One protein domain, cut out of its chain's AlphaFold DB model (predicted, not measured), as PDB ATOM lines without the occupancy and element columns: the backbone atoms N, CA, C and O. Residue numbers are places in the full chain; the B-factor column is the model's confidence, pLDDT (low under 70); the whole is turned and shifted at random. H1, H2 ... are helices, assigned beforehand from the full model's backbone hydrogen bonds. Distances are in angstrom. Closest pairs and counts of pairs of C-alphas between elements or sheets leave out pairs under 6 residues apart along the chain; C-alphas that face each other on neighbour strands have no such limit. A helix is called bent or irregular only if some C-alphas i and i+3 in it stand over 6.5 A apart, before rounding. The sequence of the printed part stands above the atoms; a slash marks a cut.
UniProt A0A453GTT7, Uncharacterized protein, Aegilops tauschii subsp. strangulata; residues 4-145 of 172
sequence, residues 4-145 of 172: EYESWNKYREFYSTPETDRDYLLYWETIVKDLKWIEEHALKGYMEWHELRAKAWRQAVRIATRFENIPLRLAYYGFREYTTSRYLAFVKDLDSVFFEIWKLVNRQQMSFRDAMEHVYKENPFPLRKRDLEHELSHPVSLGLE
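This is residues 4 to 145 of the 172 residues of an uncharacterized protein of Aegilops tauschii subsp. strangulata (UniProt A0A453GTT7). One very long helix, H5, is the spine of a rod-shaped model, and two separate helix groups sit along one side of it: H2, H3 and H4 on its first half, the hairpin of H6 and H7 on its last part. H1 lies on the other side of the spine, near its first end, and its residues 4 to 9 stick out free. The printed part has 142 residues, with seven named helices in the order H1, H2, H3, H4, H5, H6, H7 and no named strand; the class is all helix. It is loose, with a radius of gyration of the C-alphas of 19.8 A, and the C-alphas span 60 by 29 by 22 A along their three main axes.

H1, residues 4 to 14, begins at C-alpha 4 at (-43.859, 22.210, 16.974) and is 15.8 A from first to last C-alpha. H2, residues 18 to 34, is 24.0 A long. H3, residues 37 to 42, is 8.7 A long. H4, residues 46 to 64, is 27.0 A long and only just irregular: C-alphas 47 and 50 are 6.6 A apart. H5, residues 72 to 108, measures 53.1 A, from C-alpha 72 at (-38.835, 44.168, 16.234) to C-alpha 108 at (-31.234, 8.156, -22.022). H6, residues 112 to 122, is 15.4 A long. H7, residues 126 to 137, is 17.4 A long and ends at C-alpha 137 at (-24.514, 30.376, -22.613); it is irregular, with C-alphas 127 and 130 at 7.5 A.

H5 is the hub, touching H2, H3, H4 and H6. With residues 72 to 83 alone it touches H4, opposite ways at a shallow tilt of 25 degrees; the closest C-alphas, of Ala 64 and Ala 75, are 6.1 A apart, and the two form a helical hairpin. H2 and H5 only just touch, with 3 pairs of C-alphas within 8 A, the closest those of Trp 28 and Gly 78 at 6.8 A. H2 touches H4 at a steep tilt of 44 degrees, opposite ways, with Ile 31 and Ala 60 closest at 6.3 A between C-alphas. H2, H4 and H5 are a bundle, three helices grouped together, and it is up and down, each running against the one before it. H3 and H4 form a helical hairpin at a shallow tilt of 23 degrees, with the C-alphas of Ala 42 and Trp 49 closest at 6.0 A. H5 touches H6 about perpendicular, at 75 degrees, with the C-alphas of Ile 101 and Ala 115 closest at 5.3 A. H6 and H7 form another helical hairpin, at a steep tilt of 40 degrees; their closest C-alphas, of Tyr 120 and Leu 132, are 6.2 A apart. H1 is close to H5 but not clearly touching, with the C-alphas of Phe 14 and Leu 74 closest at 6.5 A. H3 and H7 are apart, as are H4 and H6. Every O i to N i+4 pair is within hydrogen-bond range in H1, H2, H3 and H6; the counts are 13 of 15 in H4, 32 of 33 in H5 and 6 of 8 in H7.

The two C-alphas farthest apart, of Glu 68 and Gln 109, are 60.7 A from each other. The printed part has no cut. The link from H4 to H5 is short, with 7 residues, and the other five links are tight. The mean pLDDT of the printed part is 78.2; residues 4 to 16, 40 to 48, 87 to 94 and 138 to 145 are under 70.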
ATOM      1  N   GLU A   4     -42.458  21.781  16.817       36.59
ATOM      2  CA  GLU A   4     -43.859  22.210  16.974       36.59
ATOM      3  C   GLU A   4     -44.061  23.085  18.223       36.59
ATOM      4  O   GLU A   4     -44.756  24.100  18.175       36.59
ATOM      5  N   TYR A   5     -43.374  22.765  19.326       36.28
ATOM      6  CA  TYR A   5     -43.466  23.529  20.576       36.28
ATOM      7  C   TYR A   5     -42.741  24.881  20.522       36.28
ATOM      8  O   TYR A   5     -43.124  25.810  21.233       36.28
ATOM      9  N   GLU A   6     -41.727  25.033  19.664       49.69
ATOM     10  CA  GLU A   6     -41.088  26.332  19.437       49.69
ATOM     11  C   GLU A   6     -42.024  27.315  18.735       49.69
ATOM     12  O   GLU A   6     -42.003  28.500  19.058       49.69
ATOM     13  N   SER A   7     -42.844  26.838  17.794       55.34
ATOM     14  CA  SER A   7     -43.856  27.664  17.130       55.34
ATOM     15  C   SER A   7     -44.963  28.058  18.112       55.34
ATOM     16  O   SER A   7     -45.294  29.234  18.202       55.34
ATOM     17  N   TRP A   8     -45.439  27.124  18.945       56.69
ATOM     18  CA  TRP A   8     -46.504  27.387  19.922       56.69
ATOM     19  C   TRP A   8     -46.091  28.325  21.069       56.69
ATOM     20  O   TRP A   8     -46.861  29.185  21.496       56.69
ATOM     21  N   ASN A   9     -44.862  28.199  21.577       63.06
ATOM     22  CA  ASN A   9     -44.344  29.110  22.601       63.06
ATOM     23  C   ASN A   9     -44.094  30.514  22.043       63.06
ATOM     24  O   ASN A   9     -44.429  31.484  22.714       63.06
ATOM     25  N   LYS A  10     -43.583  30.630  20.808       61.16
ATOM     26  CA  LYS A  10     -43.454  31.922  20.111       61.16
ATOM     27  C   LYS A  10     -44.830  32.517  19.796       61.16
ATOM     28  O   LYS A  10     -45.003  33.722  19.935       61.16
ATOM     29  N   TYR A  11     -45.810  31.676  19.456       59.97
ATOM     30  CA  TYR A  11     -47.196  32.094  19.271       59.97
ATOM     31  C   TYR A  11     -47.740  32.740  20.553       59.97
ATOM     32  O   TYR A  11     -48.129  33.896  20.555       59.97
ATOM     33  N   ARG A  12     -47.632  32.066  21.700       64.94
ATOM     34  CA  ARG A  12     -48.060  32.642  22.988       64.94
ATOM     35  C   ARG A  12     -47.251  33.863  23.438       64.94
ATOM     36  O   ARG A  12     -47.775  34.686  24.178       64.94
ATOM     37  N   GLU A  13     -45.985  33.963  23.040       66.56
ATOM     38  CA  GLU A  13     -45.101  35.074  23.409       66.56
ATOM     39  C   GLU A  13     -45.446  36.373  22.660       66.56
ATOM     40  O   GLU A  13     -45.390  37.446  23.254       66.56
ATOM     41  N   PHE A  14     -45.816  36.287  21.377       61.34
ATOM     42  CA  PHE A  14     -46.074  37.467  20.541       61.34
ATOM     43  C   PHE A  14     -47.541  37.682  20.173       61.34
ATOM     44  O   PHE A  14     -47.952  38.823  20.010       61.34
ATOM     45  N   TYR A  15     -48.322  36.615  20.052       61.84
ATOM     46  CA  TYR A  15     -49.681  36.611  19.506       61.84
ATOM     47  C   TYR A  15     -50.687  36.424  20.647       61.84
ATOM     48  O   TYR A  15     -51.398  35.424  20.742       61.84
ATOM     49  N   SER A  16     -50.600  37.322  21.631       68.00
ATOM     50  CA  SER A  16     -51.313  37.204  22.910       68.00
ATOM     51  C   SER A  16     -52.340  38.306  23.147       68.00
ATOM     52  O   SER A  16     -53.225  38.128  23.987       68.00
ATOM     53  N   THR A  17     -52.256  39.421  22.413       81.00
ATOM     54  CA  THR A  17     -53.209  40.531  22.502       81.00
ATOM     55  C   THR A  17     -53.913  40.746  21.157       81.00
ATOM     56  O   THR A  17     -53.266  40.669  20.108       81.00
ATOM     57  N   PRO A  18     -55.223  41.062  21.157       84.44
ATOM     58  CA  PRO A  18     -55.963  41.361  19.930       84.44
ATOM     59  C   PRO A  18     -55.339  42.488  19.096       84.44
ATOM     60  O   PRO A  18     -55.409  42.471  17.867       84.44
ATOM     61  N   GLU A  19     -54.722  43.472  19.750       86.56
ATOM     62  CA  GLU A  19     -54.064  44.602  19.098       86.56
ATOM     63  C   GLU A  19     -52.788  44.172  18.369       86.56
ATOM     64  O   GLU A  19     -52.596  44.562  17.216       86.56
ATOM     65  N   THR A  20     -51.946  43.342  18.998       85.44
ATOM     66  CA  THR A  20     -50.743  42.800  18.352       85.44
ATOM     67  C   THR A  20     -51.106  41.854  17.214       85.44
ATOM     68  O   THR A  20     -50.482  41.931  16.157       85.44
ATOM     69  N   ASP A  21     -52.140  41.025  17.370       85.81
ATOM     70  CA  ASP A  21     -52.604  40.122  16.311       85.81
ATOM     71  C   ASP A  21     -53.128  40.893  15.095       85.81
ATOM     72  O   ASP A  21     -52.751  40.603  13.957       85.81
ATOM     73  N   ARG A  22     -53.957  41.921  15.322       90.69
ATOM     74  CA  ARG A  22     -54.458  42.797  14.256       90.69
ATOM     75  C   ARG A  22     -53.313  43.489  13.523       90.69
ATOM     76  O   ARG A  22     -53.274  43.466  12.293       90.69
ATOM     77  N   ASP A  23     -52.393  44.103  14.264       91.88
ATOM     78  CA  ASP A  23     -51.263  44.812  13.670       91.88
ATOM     79  C   ASP A  23     -50.351  43.835  12.914       91.88
ATOM     80  O   ASP A  23     -49.925  44.140  11.800       91.88
ATOM     81  N   TYR A  24     -50.114  42.632  13.448       88.88
ATOM     82  CA  TYR A  24     -49.346  41.585  12.774       88.88
ATOM     83  C   TYR A  24     -49.967  41.172  11.440       88.88
ATOM     84  O   TYR A  24     -49.240  41.050  10.455       88.88
ATOM     85  N   LEU A  25     -51.290  40.980  11.377       90.69
ATOM     86  CA  LEU A  25     -51.973  40.645  10.123       90.69
ATOM     87  C   LEU A  25     -51.789  41.755   9.081       90.69
ATOM     88  O   LEU A  25     -51.391  41.472   7.950       90.69
ATOM     89  N   LEU A  26     -51.972  43.019   9.472       94.00
ATOM     90  CA  LEU A  26     -51.769  44.170   8.582       94.00
ATOM     91  C   LEU A  26     -50.308  44.303   8.134       94.00
ATOM     92  O   LEU A  26     -50.017  44.611   6.973       94.00
ATOM     93  N   TYR A  27     -49.367  44.048   9.038       93.19
ATOM     94  CA  TYR A  27     -47.949  43.987   8.720       93.19
ATOM     95  C   TYR A  27     -47.645  42.882   7.721       93.19
ATOM     96  O   TYR A  27     -46.949  43.133   6.737       93.19
ATOM     97  N   TRP A  28     -48.195  41.688   7.937       89.88
ATOM     98  CA  TRP A  28     -48.011  40.544   7.058       89.88
ATOM     99  C   TRP A  28     -48.545  40.824   5.647       89.88
ATOM    100  O   TRP A  28     -47.839  40.627   4.656       89.88
ATOM    101  N   GLU A  29     -49.758  41.368   5.541       92.81
ATOM    102  CA  GLU A  29     -50.332  41.812   4.265       92.81
ATOM    103  C   GLU A  29     -49.440  42.848   3.571       92.81
ATOM    104  O   GLU A  29     -49.202  42.774   2.360       92.81
ATOM    105  N   THR A  30     -48.879  43.782   4.346       95.06
ATOM    106  CA  THR A  30     -47.994  44.820   3.814       95.06
ATOM    107  C   THR A  30     -46.667  44.243   3.326       95.06
ATOM    108  O   THR A  30     -46.235  44.608   2.237       95.06
ATOM    109  N   ILE A  31     -46.018  43.327   4.058       93.19
ATOM    110  CA  ILE A  31     -44.761  42.719   3.588       93.19
ATOM    111  C   ILE A  31     -44.983  41.856   2.345       93.19
ATOM    112  O   ILE A  31     -44.168  41.918   1.431       93.19
ATOM    113  N   VAL A  32     -46.085  41.101   2.260       89.19
ATOM    114  CA  VAL A  32     -46.391  40.268   1.085       89.19
ATOM    115  C   VAL A  32     -46.566  41.139  -0.156       89.19
ATOM    116  O   VAL A  32     -46.092  40.792  -1.237       89.19
ATOM    117  N   LYS A  33     -47.219  42.291  -0.002       92.38
ATOM    118  CA  LYS A  33     -47.412  43.252  -1.084       92.38
ATOM    119  C   LYS A  33     -46.116  43.988  -1.445       92.38
ATOM    120  O   LYS A  33     -45.713  43.979  -2.607       92.38
ATOM    121  N   ASP A  34     -45.468  44.619  -0.469       92.94
ATOM    122  CA  ASP A  34     -44.350  45.543  -0.691       92.94
ATOM    123  C   ASP A  34     -43.026  44.815  -0.963       92.94
ATOM    124  O   ASP A  34     -42.138  45.390  -1.587       92.94
ATOM    125  N   LEU A  35     -42.874  43.561  -0.523       90.75
ATOM    126  CA  LEU A  35     -41.677  42.747  -0.765       90.75
ATOM    127  C   LEU A  35     -41.849  41.752  -1.914       90.75
ATOM    128  O   LEU A  35     -40.966  40.919  -2.113       90.75
ATOM    129  N   LYS A  36     -42.939  41.823  -2.687       85.44
ATOM    130  CA  LYS A  36     -43.175  40.926  -3.830       85.44
ATOM    131  C   LYS A  36     -42.034  40.959  -4.854       85.44
ATOM    132  O   LYS A  36     -41.698  39.939  -5.444       85.44
ATOM    133  N   TRP A  37     -41.365  42.106  -4.996       85.38
ATOM    134  CA  TRP A  37     -40.202  42.275  -5.875       85.38
ATOM    135  C   TRP A  37     -39.051  41.309  -5.555       85.38
ATOM    136  O   TRP A  37     -38.245  41.016  -6.439       85.38
ATOM    137  N   ILE A  38     -38.956  40.795  -4.319       81.81
ATOM    138  CA  ILE A  38     -37.927  39.812  -3.965       81.81
ATOM    139  C   ILE A  38     -38.135  38.496  -4.718       81.81
ATOM    140  O   ILE A  38     -37.158  37.826  -5.014       81.81
ATOM    141  N   GLU A  39     -39.377  38.138  -5.060       72.81
ATOM    142  CA  GLU A  39     -39.707  36.911  -5.797       72.81
ATOM    143  C   GLU A  39     -39.180  36.988  -7.234       72.81
ATOM    144  O   GLU A  39     -38.576  36.042  -7.730       72.81
ATOM    145  N   GLU A  40     -39.316  38.153  -7.869       69.31
ATOM    146  CA  GLU A  40     -38.801  38.419  -9.218       69.31
ATOM    147  C   GLU A  40     -37.265  38.389  -9.276       69.31
ATOM    148  O   GLU A  40     -36.681  38.131 -10.326       69.31
ATOM    149  N   HIS A  41     -36.608  38.665  -8.145       66.31
ATOM    150  CA  HIS A  41     -35.151  38.717  -8.030       66.31
ATOM    151  C   HIS A  41     -34.545  37.445  -7.440       66.31
ATOM    152  O   HIS A  41     -33.380  37.172  -7.701       66.31
ATOM    153  N   ALA A  42     -35.316  36.649  -6.696       57.66
ATOM    154  CA  ALA A  42     -34.895  35.342  -6.194       57.66
ATOM    155  C   ALA A  42     -34.431  34.443  -7.347       57.66
ATOM    156  O   ALA A  42     -33.469  33.702  -7.199       57.66
ATOM    157  N   LEU A  43     -35.071  34.597  -8.512       53.94
ATOM    158  CA  LEU A  43     -34.740  33.952  -9.783       53.94
ATOM    159  C   LEU A  43     -33.326  34.247 -10.310       53.94
ATOM    160  O   LEU A  43     -32.856  33.509 -11.153       53.94
ATOM    161  N   LYS A  44     -32.603  35.254  -9.803       56.22
ATOM    162  CA  LYS A  44     -31.286  35.656 -10.337       56.22
ATOM    163  C   LYS A  44     -30.084  34.875  -9.777       56.22
ATOM    164  O   LYS A  44     -28.946  35.180 -10.116       56.22
ATOM    165  N   GLY A  45     -30.321  33.846  -8.960       54.97
ATOM    166  CA  GLY A  45     -29.289  32.913  -8.490       54.97
ATOM    167  C   GLY A  45     -29.021  32.960  -6.982       54.97
ATOM    168  O   GLY A  45     -29.381  33.903  -6.275       54.97
ATOM    169  N   TYR A  46     -28.376  31.903  -6.475       54.19
ATOM    170  CA  TYR A  46     -28.164  31.660  -5.039       54.19
ATOM    171  C   TYR A  46     -27.329  32.754  -4.349       54.19
ATOM    172  O   TYR A  46     -27.665  33.193  -3.248       54.19
ATOM    173  N   MET A  47     -26.276  33.244  -5.011       54.62
ATOM    174  CA  MET A  47     -25.368  34.250  -4.444       54.62
ATOM    175  C   MET A  47     -26.038  35.614  -4.226       54.62
ATOM    176  O   MET A  47     -25.721  36.310  -3.262       54.62
ATOM    177  N   GLU A  48     -27.017  35.980  -5.054       65.75
ATOM    178  CA  GLU A  48     -27.727  37.260  -4.934       65.75
ATOM    179  C   GLU A  48     -28.774  37.250  -3.803       65.75
ATOM    180  O   GLU A  48     -29.153  38.303  -3.277       65.75
ATOM    181  N   TRP A  49     -29.209  36.066  -3.354       72.75
ATOM    182  CA  TRP A  49     -30.278  35.914  -2.363       72.75
ATOM    183  C   TRP A  49     -29.946  36.547  -1.006       72.75
ATOM    184  O   TRP A  49     -30.805  37.184  -0.391       72.75
ATOM    185  N   HIS A  50     -28.701  36.427  -0.536       73.25
ATOM    186  CA  HIS A  50     -28.292  36.988   0.756       73.25
ATOM    187  C   HIS A  50     -28.405  38.518   0.787       73.25
ATOM    188  O   HIS A  50     -28.926  39.087   1.754       73.25
ATOM    189  N   GLU A  51     -27.973  39.191  -0.280       79.56
ATOM    190  CA  GLU A  51     -28.049  40.647  -0.383       79.56
ATOM    191  C   GLU A  51     -29.488  41.138  -0.559       79.56
ATOM    192  O   GLU A  51     -29.904  42.115   0.079       79.56
ATOM    193  N   LEU A  52     -30.268  40.444  -1.394       82.44
ATOM    194  CA  LEU A  52     -31.688  40.726  -1.599       82.44
ATOM    195  C   LEU A  52     -32.463  40.585  -0.288       82.44
ATOM    196  O   LEU A  52     -33.223  41.484   0.084       82.44
ATOM    197  N   ARG A  53     -32.196  39.520   0.475       84.69
ATOM    198  CA  ARG A  53     -32.792  39.289   1.794       84.69
ATOM    199  C   ARG A  53     -32.416  40.380   2.791       84.69
ATOM    200  O   ARG A  53     -33.279  40.830   3.540       84.69
ATOM    201  N   ALA A  54     -31.173  40.862   2.791       87.62
ATOM    202  CA  ALA A  54     -30.764  41.968   3.659       87.62
ATOM    203  C   ALA A  54     -31.488  43.283   3.310       87.62
ATOM    204  O   ALA A  54     -31.926  44.009   4.207       87.62
ATOM    205  N   LYS A  55     -31.661  43.589   2.015       90.69
ATOM    206  CA  LYS A  55     -32.440  44.754   1.552       90.69
ATOM    207  C   LYS A  55     -33.914  44.629   1.947       90.69
ATOM    208  O   LYS A  55     -34.478  45.579   2.493       90.69
ATOM    209  N   ALA A  56     -34.508  43.459   1.731       91.88
ATOM    210  CA  ALA A  56     -35.890  43.178   2.095       91.88
ATOM    211  C   ALA A  56     -36.110  43.239   3.615       91.88
ATOM    212  O   ALA A  56     -37.113  43.794   4.057       91.88
ATOM    213  N   TRP A  57     -35.140  42.799   4.425       94.00
ATOM    214  CA  TRP A  57     -35.209  42.929   5.883       94.00
ATOM    215  C   TRP A  57     -35.282  44.392   6.329       94.00
ATOM    216  O   TRP A  57     -36.141  44.752   7.128       94.00
ATOM    217  N   ARG A  58     -34.437  45.275   5.777       94.38
ATOM    218  CA  ARG A  58     -34.489  46.715   6.107       94.38
ATOM    219  C   ARG A  58     -35.845  47.330   5.760       94.38
ATOM    220  O   ARG A  58     -36.349  48.168   6.505       94.38
ATOM    221  N   GLN A  59     -36.444  46.916   4.641       95.25
ATOM    222  CA  GLN A  59     -37.792  47.349   4.273       95.25
ATOM    223  C   GLN A  59     -38.843  46.808   5.248       95.25
ATOM    224  O   GLN A  59     -39.680  47.580   5.702       95.25
ATOM    225  N   ALA A  60     -38.756  45.531   5.627       94.88
ATOM    226  CA  ALA A  60     -39.644  44.909   6.604       94.88
ATOM    227  C   ALA A  60     -39.583  45.615   7.968       94.88
ATOM    228  O   ALA A  60     -40.624  45.880   8.559       94.88
ATOM    229  N   VAL A  61     -38.391  46.004   8.440       95.38
ATOM    230  CA  VAL A  61     -38.233  46.810   9.665       95.38
ATOM    231  C   VAL A  61     -38.930  48.162   9.524       95.38
ATOM    232  O   VAL A  61     -39.693  48.551  10.399       95.38
ATOM    233  N   ARG A  62     -38.734  48.863   8.401       96.44
ATOM    234  CA  ARG A  62     -39.392  50.155   8.137       96.44
ATOM    235  C   ARG A  62     -40.916  50.044   8.005       96.44
ATOM    236  O   ARG A  62     -41.628  51.012   8.254       96.44
ATOM    237  N   ILE A  63     -41.426  48.898   7.565       95.62
ATOM    238  CA  ILE A  63     -42.866  48.620   7.550       95.62
ATOM    239  C   ILE A  63     -43.351  48.385   8.984       95.62
ATOM    240  O   ILE A  63     -44.340  48.988   9.380       95.62
ATOM    241  N   ALA A  64     -42.628  47.587   9.776       94.31
ATOM    242  CA  ALA A  64     -42.976  47.301  11.167       94.31
ATOM    243  C   ALA A  64     -43.074  48.572  12.025       94.31
ATOM    244  O   ALA A  64     -43.991  48.683  12.824       94.31
ATOM    245  N   THR A  65     -42.214  49.574  11.798       94.94
ATOM    246  CA  THR A  65     -42.267  50.860  12.525       94.94
ATOM    247  C   THR A  65     -43.543  51.672  12.280       94.94
ATOM    248  O   THR A  65     -43.732  52.700  12.921       94.94
ATOM    249  N   ARG A  66     -44.397  51.274  11.325       95.56
ATOM    250  CA  ARG A  66     -45.704  51.906  11.072       95.56
ATOM    251  C   ARG A  66     -46.808  51.370  11.988       95.56
ATOM    252  O   ARG A  66     -47.899  51.929  11.982       95.56
ATOM    253  N   PHE A  67     -46.534  50.299  12.727       93.44
ATOM    254  CA  PHE A  67     -47.480  49.635  13.610       93.44
ATOM    255  C   PHE A  67     -47.008  49.772  15.052       93.44
ATOM    256  O   PHE A  67     -45.845  49.518  15.362       93.44
ATOM    257  N   GLU A  68     -47.912  50.184  15.931       90.62
ATOM    258  CA  GLU A  68     -47.595  50.472  17.330       90.62
ATOM    259  C   GLU A  68     -47.280  49.192  18.112       90.62
ATOM    260  O   GLU A  68     -46.368  49.173  18.937       90.62
ATOM    261  N   ASN A  69     -47.977  48.094  17.800       89.81
ATOM    262  CA  ASN A  69     -47.934  46.872  18.601       89.81
ATOM    263  C   ASN A  69     -47.024  45.783  18.017       89.81
ATOM    264  O   ASN A  69     -47.112  44.626  18.433       89.81
ATOM    265  N   ILE A  70     -46.146  46.127  17.063       88.69
ATOM    266  CA  ILE A  70     -45.211  45.173  16.450       88.69
ATOM    267  C   ILE A  70     -43.803  45.355  17.006       88.69
ATOM    268  O   ILE A  70     -43.045  46.210  16.534       88.69
ATOM    269  N   PRO A  71     -43.378  44.505  17.957       88.06
ATOM    270  CA  PRO A  71     -41.995  44.510  18.392       88.06
ATOM    271  C   PRO A  71     -41.079  44.016  17.268       88.06
ATOM    272  O   PRO A  71     -41.425  43.122  16.489       88.06
ATOM    273  N   LEU A  72     -39.848  44.531  17.235       88.06
ATOM    274  CA  LEU A  72     -38.835  44.168  16.234       88.06
ATOM    275  C   LEU A  72     -38.639  42.648  16.103       88.06
ATOM    276  O   LEU A  72     -38.417  42.131  15.008       88.06
ATOM    277  N   ARG A  73     -38.731  41.923  17.221       85.38
ATOM    278  CA  ARG A  73     -38.576  40.468  17.243       85.38
ATOM    279  C   ARG A  73     -39.728  39.756  16.519       85.38
ATOM    280  O   ARG A  73     -39.458  38.814  15.779       85.38
ATOM    281  N   LEU A  74     -40.967  40.239  16.647       85.44
ATOM    282  CA  LEU A  74     -42.116  39.724  15.895       85.44
ATOM    283  C   LEU A  74     -41.985  40.035  14.399       85.44
ATOM    284  O   LEU A  74     -42.158  39.143  13.570       85.44
ATOM    285  N   ALA A  75     -41.565  41.256  14.052       89.56
ATOM    286  CA  ALA A  75     -41.266  41.622  12.666       89.56
ATOM    287  C   ALA A  75     -40.194  40.705  12.046       89.56
ATOM    288  O   ALA A  75     -40.320  40.272  10.903       89.56
ATOM    289  N   TYR A  76     -39.156  40.350  12.811       88.38
ATOM    290  CA  TYR A  76     -38.131  39.402  12.370       88.38
ATOM    291  C   TYR A  76     -38.699  38.011  12.076       88.38
ATOM    292  O   TYR A  76     -38.365  37.427  11.044       88.38
ATOM    293  N   TYR A  77     -39.553  37.477  12.954       84.62
ATOM    294  CA  TYR A  77     -40.190  36.178  12.724       84.62
ATOM    295  C   TYR A  77     -41.094  36.211  11.492       84.62
ATOM    296  O   TYR A  77     -40.934  35.353  10.626       84.62
ATOM    297  N   GLY A  78     -41.930  37.246  11.361       85.62
ATOM    298  CA  GLY A  78     -42.788  37.414  10.193       85.62
ATOM    299  C   GLY A  78     -41.981  37.482   8.888       85.62
ATOM    300  O   GLY A  78     -42.195  36.724   7.946       85.62
ATOM    301  N   PHE A  79     -40.937  38.311   8.855       89.12
ATOM    302  CA  PHE A  79     -40.050  38.388   7.696       89.12
ATOM    303  C   PHE A  79     -39.321  37.066   7.396       89.12
ATOM    304  O   PHE A  79     -39.148  36.690   6.229       89.12
ATOM    305  N   ARG A  80     -38.871  36.340   8.430       85.69
ATOM    306  CA  ARG A  80     -38.214  35.040   8.243       85.69
ATOM    307  C   ARG A  80     -39.177  34.038   7.618       85.69
ATOM    308  O   ARG A  80     -38.786  33.379   6.665       85.69
ATOM    309  N   GLU A  81     -40.405  33.947   8.109       83.31
ATOM    310  CA  GLU A  81     -41.414  33.030   7.571       83.31
ATOM    311  C   GLU A  81     -41.756  33.357   6.116       83.31
ATOM    312  O   GLU A  81     -41.736  32.458   5.272       83.31
ATOM    313  N   TYR A  82     -41.950  34.642   5.797       84.75
ATOM    314  CA  TYR A  82     -42.170  35.096   4.424       84.75
ATOM    315  C   TYR A  82     -41.013  34.670   3.506       84.75
ATOM    316  O   TYR A  82     -41.220  33.994   2.498       84.75
ATOM    317  N   THR A  83     -39.770  34.990   3.882       82.69
ATOM    318  CA  THR A  83     -38.599  34.675   3.046       82.69
ATOM    319  C   THR A  83     -38.298  33.183   2.952       82.69
ATOM    320  O   THR A  83     -37.922  32.725   1.879       82.69
ATOM    321  N   THR A  84     -38.488  32.407   4.022       77.44
ATOM    322  CA  THR A  84     -38.321  30.948   3.992       77.44
ATOM    323  C   THR A  84     -39.368  30.293   3.096       77.44
ATOM    324  O   THR A  84     -39.008  29.440   2.291       77.44
ATOM    325  N   SER A  85     -40.635  30.710   3.170       74.19
ATOM    326  CA  SER A  85     -41.687  30.208   2.278       74.19
ATOM    327  C   SER A  85     -41.344  30.461   0.805       74.19
ATOM    328  O   SER A  85     -41.411  29.542  -0.014       74.19
ATOM    329  N   ARG A  86     -40.895  31.680   0.472       73.81
ATOM    330  CA  ARG A  86     -40.490  32.030  -0.899       73.81
ATOM    331  C   ARG A  86     -39.231  31.301  -1.358       73.81
ATOM    332  O   ARG A  86     -39.204  30.810  -2.479       73.81
ATOM    333  N   TYR A  87     -38.231  31.174  -0.490       69.81
ATOM    334  CA  TYR A  87     -37.020  30.410  -0.780       69.81
ATOM    335  C   TYR A  87     -37.330  28.933  -1.043       69.81
ATOM    336  O   TYR A  87     -36.837  28.368  -2.008       69.81
ATOM    337  N   LEU A  88     -38.192  28.312  -0.232       66.75
ATOM    338  CA  LEU A  88     -38.595  26.921  -0.439       66.75
ATOM    339  C   LEU A  88     -39.377  26.736  -1.743       66.75
ATOM    340  O   LEU A  88     -39.167  25.743  -2.429       66.75
ATOM    341  N   ALA A  89     -40.257  27.676  -2.098       68.81
ATOM    342  CA  ALA A  89     -40.938  27.649  -3.393       68.81
ATOM    343  C   ALA A  89     -39.935  27.741  -4.556       68.81
ATOM    344  O   ALA A  89     -40.021  26.968  -5.502       68.81
ATOM    345  N   PHE A  90     -38.938  28.620  -4.438       65.81
ATOM    346  CA  PHE A  90     -37.845  28.743  -5.397       65.81
ATOM    347  C   PHE A  90     -37.032  27.437  -5.517       65.81
ATOM    348  O   PHE A  90     -36.873  26.920  -6.621       65.81
ATOM    349  N   VAL A  91     -36.545  26.871  -4.410       65.00
ATOM    350  CA  VAL A  91     -35.706  25.656  -4.434       65.00
ATOM    351  C   VAL A  91     -36.465  24.450  -4.989       65.00
ATOM    352  O   VAL A  91     -35.901  23.701  -5.774       65.00
ATOM    353  N   LYS A  92     -37.765  24.310  -4.702       69.69
ATOM    354  CA  LYS A  92     -38.586  23.218  -5.260       69.69
ATOM    355  C   LYS A  92     -38.620  23.195  -6.790       69.69
ATOM    356  O   LYS A  92     -38.582  22.118  -7.387       69.69
ATOM    357  N   ASP A  93     -38.689  24.362  -7.426       68.50
ATOM    358  CA  ASP A  93     -38.656  24.445  -8.890       68.50
ATOM    359  C   ASP A  93     -37.274  24.067  -9.443       68.50
ATOM    360  O   ASP A  93     -37.193  23.453 -10.504       68.50
ATOM    361  N   LEU A  94     -36.189  24.384  -8.723       68.69
ATOM    362  CA  LEU A  94     -34.833  23.949  -9.090       68.69
ATOM    363  C   LEU A  94     -34.668  22.438  -8.948       68.69
ATOM    364  O   LEU A  94     -34.225  21.794  -9.894       68.69
ATOM    365  N   ASP A  95     -35.087  21.864  -7.820       70.81
ATOM    366  CA  ASP A  95     -35.041  20.416  -7.582       70.81
ATOM    367  C   ASP A  95     -35.777  19.653  -8.692       70.81
ATOM    368  O   ASP A  95     -35.314  18.617  -9.168       70.81
ATOM    369  N   SER A  96     -36.899  20.203  -9.165       81.12
ATOM    370  CA  SER A  96     -37.682  19.629 -10.263       81.12
ATOM    371  C   SER A  96     -36.947  19.687 -11.612       81.12
ATOM    372  O   SER A  96     -36.987  18.715 -12.370       81.12
ATOM    373  N   VAL A  97     -36.233  20.783 -11.902       81.94
ATOM    374  CA  VAL A  97     -35.365  20.897 -13.088       81.94
ATOM    375  C   VAL A  97     -34.237  19.866 -13.030       81.94
ATOM    376  O   VAL A  97     -34.049  19.117 -13.991       81.94
ATOM    377  N   PHE A  98     -33.517  19.779 -11.905       80.19
ATOM    378  CA  PHE A  98     -32.437  18.802 -11.730       80.19
ATOM    379  C   PHE A  98     -32.935  17.372 -11.867       80.19
ATOM    380  O   PHE A  98     -32.282  16.553 -12.512       80.19
ATOM    381  N   PHE A  99     -34.111  17.077 -11.320       84.31
ATOM    382  CA  PHE A  99     -34.716  15.760 -11.422       84.31
ATOM    383  C   PHE A  99     -34.986  15.347 -12.878       84.31
ATOM    384  O   PHE A  99     -34.676  14.216 -13.262       84.31
ATOM    385  N   GLU A 100     -35.509  16.248 -13.716       88.19
ATOM    386  CA  GLU A 100     -35.727  15.952 -15.138       88.19
ATOM    387  C   GLU A 100     -34.411  15.828 -15.918       88.19
ATOM    388  O   GLU A 100     -34.259  14.885 -16.701       88.19
ATOM    389  N   ILE A 101     -33.419  16.682 -15.643       85.44
ATOM    390  CA  ILE A 101     -32.074  16.543 -16.224       85.44
ATOM    391  C   ILE A 101     -31.472  15.181 -15.844       85.44
ATOM    392  O   ILE A 101     -31.010  14.439 -16.712       85.44
ATOM    393  N   TRP A 102     -31.537  14.786 -14.571       83.88
ATOM    394  CA  TRP A 102     -31.039  13.491 -14.105       83.88
ATOM    395  C   TRP A 102     -31.755  12.306 -14.738       83.88
ATOM    396  O   TRP A 102     -31.106  11.297 -15.021       83.88
ATOM    397  N   LYS A 103     -33.065  12.392 -14.994       88.44
ATOM    398  CA  LYS A 103     -33.781  11.341 -15.729       88.44
ATOM    399  C   LYS A 103     -33.223  11.173 -17.137       88.44
ATOM    400  O   LYS A 103     -33.027  10.034 -17.551       88.44
ATOM    401  N   LEU A 104     -32.954  12.262 -17.852       89.00
ATOM    402  CA  LEU A 104     -32.396  12.211 -19.206       89.00
ATOM    403  C   LEU A 104     -30.960  11.674 -19.205       89.00
ATOM    404  O   LEU A 104     -30.652  10.758 -19.966       89.00
ATOM    405  N   VAL A 105     -30.119  12.157 -18.289       84.06
ATOM    406  CA  VAL A 105     -28.738  11.678 -18.142       84.06
ATOM    407  C   VAL A 105     -28.710  10.179 -17.838       84.06
ATOM    408  O   VAL A 105     -28.054   9.424 -18.541       84.06
ATOM    409  N   ASN A 106     -29.478   9.710 -16.851       82.94
ATOM    410  CA  ASN A 106     -29.386   8.318 -16.396       82.94
ATOM    411  C   ASN A 106     -30.190   7.323 -17.241       82.94
ATOM    412  O   ASN A 106     -29.816   6.157 -17.342       82.94
ATOM    413  N   ARG A 107     -31.332   7.732 -17.809       87.75
ATOM    414  CA  ARG A 107     -32.205   6.813 -18.565       87.75
ATOM    415  C   ARG A 107     -31.924   6.833 -20.058       87.75
ATOM    416  O   ARG A 107     -32.144   5.821 -20.714       87.75
ATOM    417  N   GLN A 108     -31.489   7.973 -20.592       82.12
ATOM    418  CA  GLN A 108     -31.234   8.156 -22.022       82.12
ATOM    419  C   GLN A 108     -29.741   8.317 -22.337       82.12
ATOM    420  O   GLN A 108     -29.395   8.477 -23.503       82.12
ATOM    421  N   GLN A 109     -28.860   8.236 -21.327       84.00
ATOM    422  CA  GLN A 109     -27.403   8.357 -21.473       84.00
ATOM    423  C   GLN A 109     -26.977   9.656 -22.173       84.00
ATOM    424  O   GLN A 109     -25.974   9.698 -22.884       84.00
ATOM    425  N   MET A 110     -27.761  10.720 -21.987       86.81
ATOM    426  CA  MET A 110     -27.432  12.043 -22.504       86.81
ATOM    427  C   MET A 110     -26.297  12.654 -21.683       86.81
ATOM    428  O   MET A 110     -26.200  12.427 -20.475       86.81
ATOM    429  N   SER A 111     -25.468  13.483 -22.318       85.31
ATOM    430  CA  SER A 111     -24.583  14.356 -21.550       85.31
ATOM    431  C   SER A 111     -25.425  15.328 -20.715       85.31
ATOM    432  O   SER A 111     -26.557  15.660 -21.079       85.31
ATOM    433  N   PHE A 112     -24.883  15.804 -19.592       81.88
ATOM    434  CA  PHE A 112     -25.569  16.784 -18.744       81.88
ATOM    435  C   PHE A 112     -25.996  18.027 -19.541       81.88
ATOM    436  O   PHE A 112     -27.127  18.492 -19.407       81.88
ATOM    437  N   ARG A 113     -25.126  18.500 -20.444       84.56
ATOM    438  CA  ARG A 113     -25.394  19.641 -21.324       84.56
ATOM    439  C   ARG A 113     -26.546  19.377 -22.294       84.56
ATOM    440  O   ARG A 113     -27.436  20.214 -22.405       84.56
ATOM    441  N   ASP A 114     -26.567  18.216 -22.945       87.44
ATOM    442  CA  ASP A 114     -27.643  17.874 -23.887       87.44
ATOM    443  C   ASP A 114     -28.982  17.680 -23.163       87.44
ATOM    444  O   ASP A 114     -30.031  18.085 -23.664       87.44
ATOM    445  N   ALA A 115     -28.959  17.093 -21.962       87.38
ATOM    446  CA  ALA A 115     -30.134  16.951 -21.109       87.38
ATOM    447  C   ALA A 115     -30.676  18.316 -20.649       87.38
ATOM    448  O   ALA A 115     -31.885  18.547 -20.678       87.38
ATOM    449  N   MET A 116     -29.794  19.246 -20.278       85.25
ATOM    450  CA  MET A 116     -30.167  20.617 -19.932       85.25
ATOM    451  C   MET A 116     -30.756  21.366 -21.133       85.25
ATOM    452  O   MET A 116     -31.789  22.021 -21.000       85.25
ATOM    453  N   GLU A 117     -30.155  21.228 -22.317       88.75
ATOM    454  CA  GLU A 117     -30.672  21.820 -23.553       88.75
ATOM    455  C   GLU A 117     -32.042  21.236 -23.936       88.75
ATOM    456  O   GLU A 117     -32.924  21.966 -24.394       88.75
ATOM    457  N   HIS A 118     -32.255  19.939 -23.702       89.88
ATOM    458  CA  HIS A 118     -33.549  19.288 -23.898       89.88
ATOM    459  C   HIS A 118     -34.618  19.864 -22.960       89.88
ATOM    460  O   HIS A 118     -35.665  20.307 -23.430       89.88
ATOM    461  N   VAL A 119     -34.342  19.944 -21.654       89.12
ATOM    462  CA  VAL A 119     -35.264  20.550 -20.673       89.12
ATOM    463  C   VAL A 119     -35.529  22.022 -21.003       89.12
ATOM    464  O   VAL A 119     -36.667  22.479 -20.915       89.12
ATOM    465  N   TYR A 120     -34.520  22.768 -21.454       86.81
ATOM    466  CA  TYR A 120     -34.685  24.152 -21.900       86.81
ATOM    467  C   TYR A 120     -35.636  24.283 -23.106       86.81
ATOM    468  O   TYR A 120     -36.501  25.166 -23.116       86.81
ATOM    469  N   LYS A 121     -35.499  23.407 -24.112       88.81
ATOM    470  CA  LYS A 121     -36.327  23.409 -25.332       88.81
ATOM    471  C   LYS A 121     -37.772  23.007 -25.057       88.81
ATOM    472  O   LYS A 121     -38.679  23.705 -25.508       88.81
ATOM    473  N   GLU A 122     -37.976  21.941 -24.287       88.25
ATOM    474  CA  GLU A 122     -39.310  21.475 -23.882       88.25
ATOM    475  C   GLU A 122     -40.006  22.480 -22.949       88.25
ATOM    476  O   GLU A 122     -41.232  22.537 -22.881       88.25
ATOM    477  N   ASN A 123     -39.222  23.314 -22.253       79.62
ATOM    478  CA  ASN A 123     -39.689  24.371 -21.362       79.62
ATOM    479  C   ASN A 123     -40.763  23.923 -20.332       79.62
ATOM    480  O   ASN A 123     -41.739  24.651 -20.121       79.62
ATOM    481  N   PRO A 124     -40.604  22.774 -19.638       77.94
ATOM    482  CA  PRO A 124     -41.537  22.370 -18.587       77.94
ATOM    483  C   PRO A 124     -41.465  23.290 -17.356       77.94
ATOM    484  O   PRO A 124     -42.380  23.289 -16.537       77.94
ATOM    485  N   PHE A 125     -40.418  24.121 -17.251       79.69
ATOM    486  CA  PHE A 125     -40.189  25.052 -16.143       79.69
ATOM    487  C   PHE A 125     -40.025  26.504 -16.638       79.69
ATOM    488  O   PHE A 125     -38.911  27.036 -16.637       79.69
ATOM    489  N   PRO A 126     -41.114  27.198 -17.036       73.75
ATOM    490  CA  PRO A 126     -41.038  28.547 -17.612       73.75
ATOM    491  C   PRO A 126     -40.340  29.582 -16.722       73.75
ATOM    492  O   PRO A 126     -39.684  30.488 -17.231       73.75
ATOM    493  N   LEU A 127     -40.446  29.434 -15.397       70.25
ATOM    494  CA  LEU A 127     -39.796  30.321 -14.425       70.25
ATOM    495  C   LEU A 127     -38.269  30.162 -14.391       70.25
ATOM    496  O   LEU A 127     -37.581  31.077 -13.956       70.25
ATOM    497  N   ARG A 128     -37.745  29.031 -14.878       73.12
ATOM    498  CA  ARG A 128     -36.316  28.677 -14.894       73.12
ATOM    499  C   ARG A 128     -35.675  28.788 -16.264       73.12
ATOM    500  O   ARG A 128     -34.485  28.543 -16.413       73.12
ATOM    501  N   LYS A 129     -36.449  29.184 -17.273       78.19
ATOM    502  CA  LYS A 129     -35.975  29.246 -18.652       78.19
ATOM    503  C   LYS A 129     -34.780  30.187 -18.822       78.19
ATOM    504  O   LYS A 129     -33.834  29.820 -19.506       78.19
ATOM    505  N   ARG A 130     -34.813  31.367 -18.190       73.88
ATOM    506  CA  ARG A 130     -33.691  32.322 -18.241       73.88
ATOM    507  C   ARG A 130     -32.449  31.786 -17.533       73.88
ATOM    508  O   ARG A 130     -31.353  32.013 -18.020       73.88
ATOM    509  N   ASP A 131     -32.630  31.064 -16.431       71.56
ATOM    510  CA  ASP A 131     -31.530  30.460 -15.673       71.56
ATOM    511  C   ASP A 131     -30.848  29.377 -16.522       71.56
ATOM    512  O   ASP A 131     -29.633  29.385 -16.688       71.56
ATOM    513  N   LEU A 132     -31.641  28.506 -17.156       77.94
ATOM    514  CA  LEU A 132     -31.151  27.493 -18.097       77.94
ATOM    515  C   LEU A 132     -30.461  28.118 -19.319       77.94
ATOM    516  O   LEU A 132     -29.419  27.637 -19.750       77.94
ATOM    517  N   GLU A 133     -31.021  29.192 -19.881       81.56
ATOM    518  CA  GLU A 133     -30.411  29.940 -20.989       81.56
ATOM    519  C   GLU A 133     -29.065  30.562 -20.584       81.56
ATOM    520  O   GLU A 133     -28.091  30.507 -21.342       81.56
ATOM    521  N   HIS A 134     -28.991  31.124 -19.376       74.38
ATOM    522  CA  HIS A 134     -27.766  31.690 -18.818       74.38
ATOM    523  C   HIS A 134     -26.685  30.620 -18.624       74.38
ATOM    524  O   HIS A 134     -25.563  30.817 -19.080       74.38
ATOM    525  N   GLU A 135     -27.022  29.453 -18.072       73.12
ATOM    526  CA  GLU A 135     -26.068  28.341 -17.915       73.12
ATOM    527  C   GLU A 135     -25.606  27.745 -19.245       73.12
ATOM    528  O   GLU A 135     -24.417  27.489 -19.440       73.12
ATOM    529  N   LEU A 136     -26.521  27.567 -20.201       78.88
ATOM    530  CA  LEU A 136     -26.175  27.056 -21.530       78.88
ATOM    531  C   LEU A 136     -25.258  28.019 -22.304       78.88
ATOM    532  O   LEU A 136     -24.491  27.568 -23.164       78.88
ATOM    533  N   SER A 137     -25.340  29.323 -22.008       77.12
ATOM    534  CA  SER A 137     -24.514  30.376 -22.613       77.12
ATOM    535  C   SER A 137     -23.211  30.661 -21.855       77.12
ATOM    536  O   SER A 137     -22.240  31.079 -22.486       77.12
ATOM    537  N   HIS A 138     -23.151  30.398 -20.546       66.50
ATOM    538  CA  HIS A 138     -21.989  30.647 -19.688       66.50
ATOM    539  C   HIS A 138     -21.674  29.409 -18.826       66.50
ATOM    540  O   HIS A 138     -22.157  29.322 -17.699       66.50
ATOM    541  N   PRO A 139     -20.801  28.488 -19.285       55.59
ATOM    542  CA  PRO A 139     -20.567  27.187 -18.638       55.59
ATOM    543  C   PRO A 139     -19.980  27.218 -17.208       55.59
ATOM    544  O   PRO A 139     -19.652  26.173 -16.661       55.59
ATOM    545  N   VAL A 140     -19.810  28.390 -16.589       48.88
ATOM    546  CA  VAL A 140     -19.131  28.572 -15.292       48.88
ATOM    547  C   VAL A 140     -20.062  29.171 -14.217       48.88
ATOM    548  O   VAL A 140     -19.640  29.355 -13.080       48.88
ATOM    549  N   SER A 141     -21.324  29.506 -14.524       46.47
ATOM    550  CA  SER A 141     -22.069  30.468 -13.692       46.47
ATOM    551  C   SER A 141     -22.902  29.900 -12.527       46.47
ATOM    552  O   SER A 141     -23.138  30.660 -11.586       46.47
ATOM    553  N   LEU A 142     -23.298  28.620 -12.506       47.84
ATOM    554  CA  LEU A 142     -23.978  28.023 -11.335       47.84
ATOM    555  C   LEU A 142     -23.238  26.842 -10.687       47.84
ATOM    556  O   LEU A 142     -23.718  26.318  -9.687       47.84
ATOM    557  N   GLY A 143     -22.082  26.410 -11.208       48.69
ATOM    558  CA  GLY A 143     -21.352  25.258 -10.650       48.69
ATOM    559  C   GLY A 143     -22.112  23.923 -10.756       48.69
ATOM    560  O   GLY A 143     -21.753  22.950 -10.097       48.69
ATOM    561  N   LEU A 144     -23.152  23.849 -11.598       48.88
ATOM    562  CA  LEU A 144     -24.032  22.676 -11.705       48.88
ATOM    563  C   LEU A 144     -23.298  21.429 -12.214       48.88
ATOM    564  O   LEU A 144     -23.623  20.311 -11.819       48.88
ATOM    565  N   GLU A 145     -22.288  21.614 -13.067       42.78
ATOM    566  CA  GLU A 145     -21.418  20.521 -13.516       42.78
ATOM    567  C   GLU A 145     -20.523  19.980 -12.385       42.78
ATOM    568  O   GLU A 145     -20.298  18.766 -12.311       42.78
TER     569      GLU A 145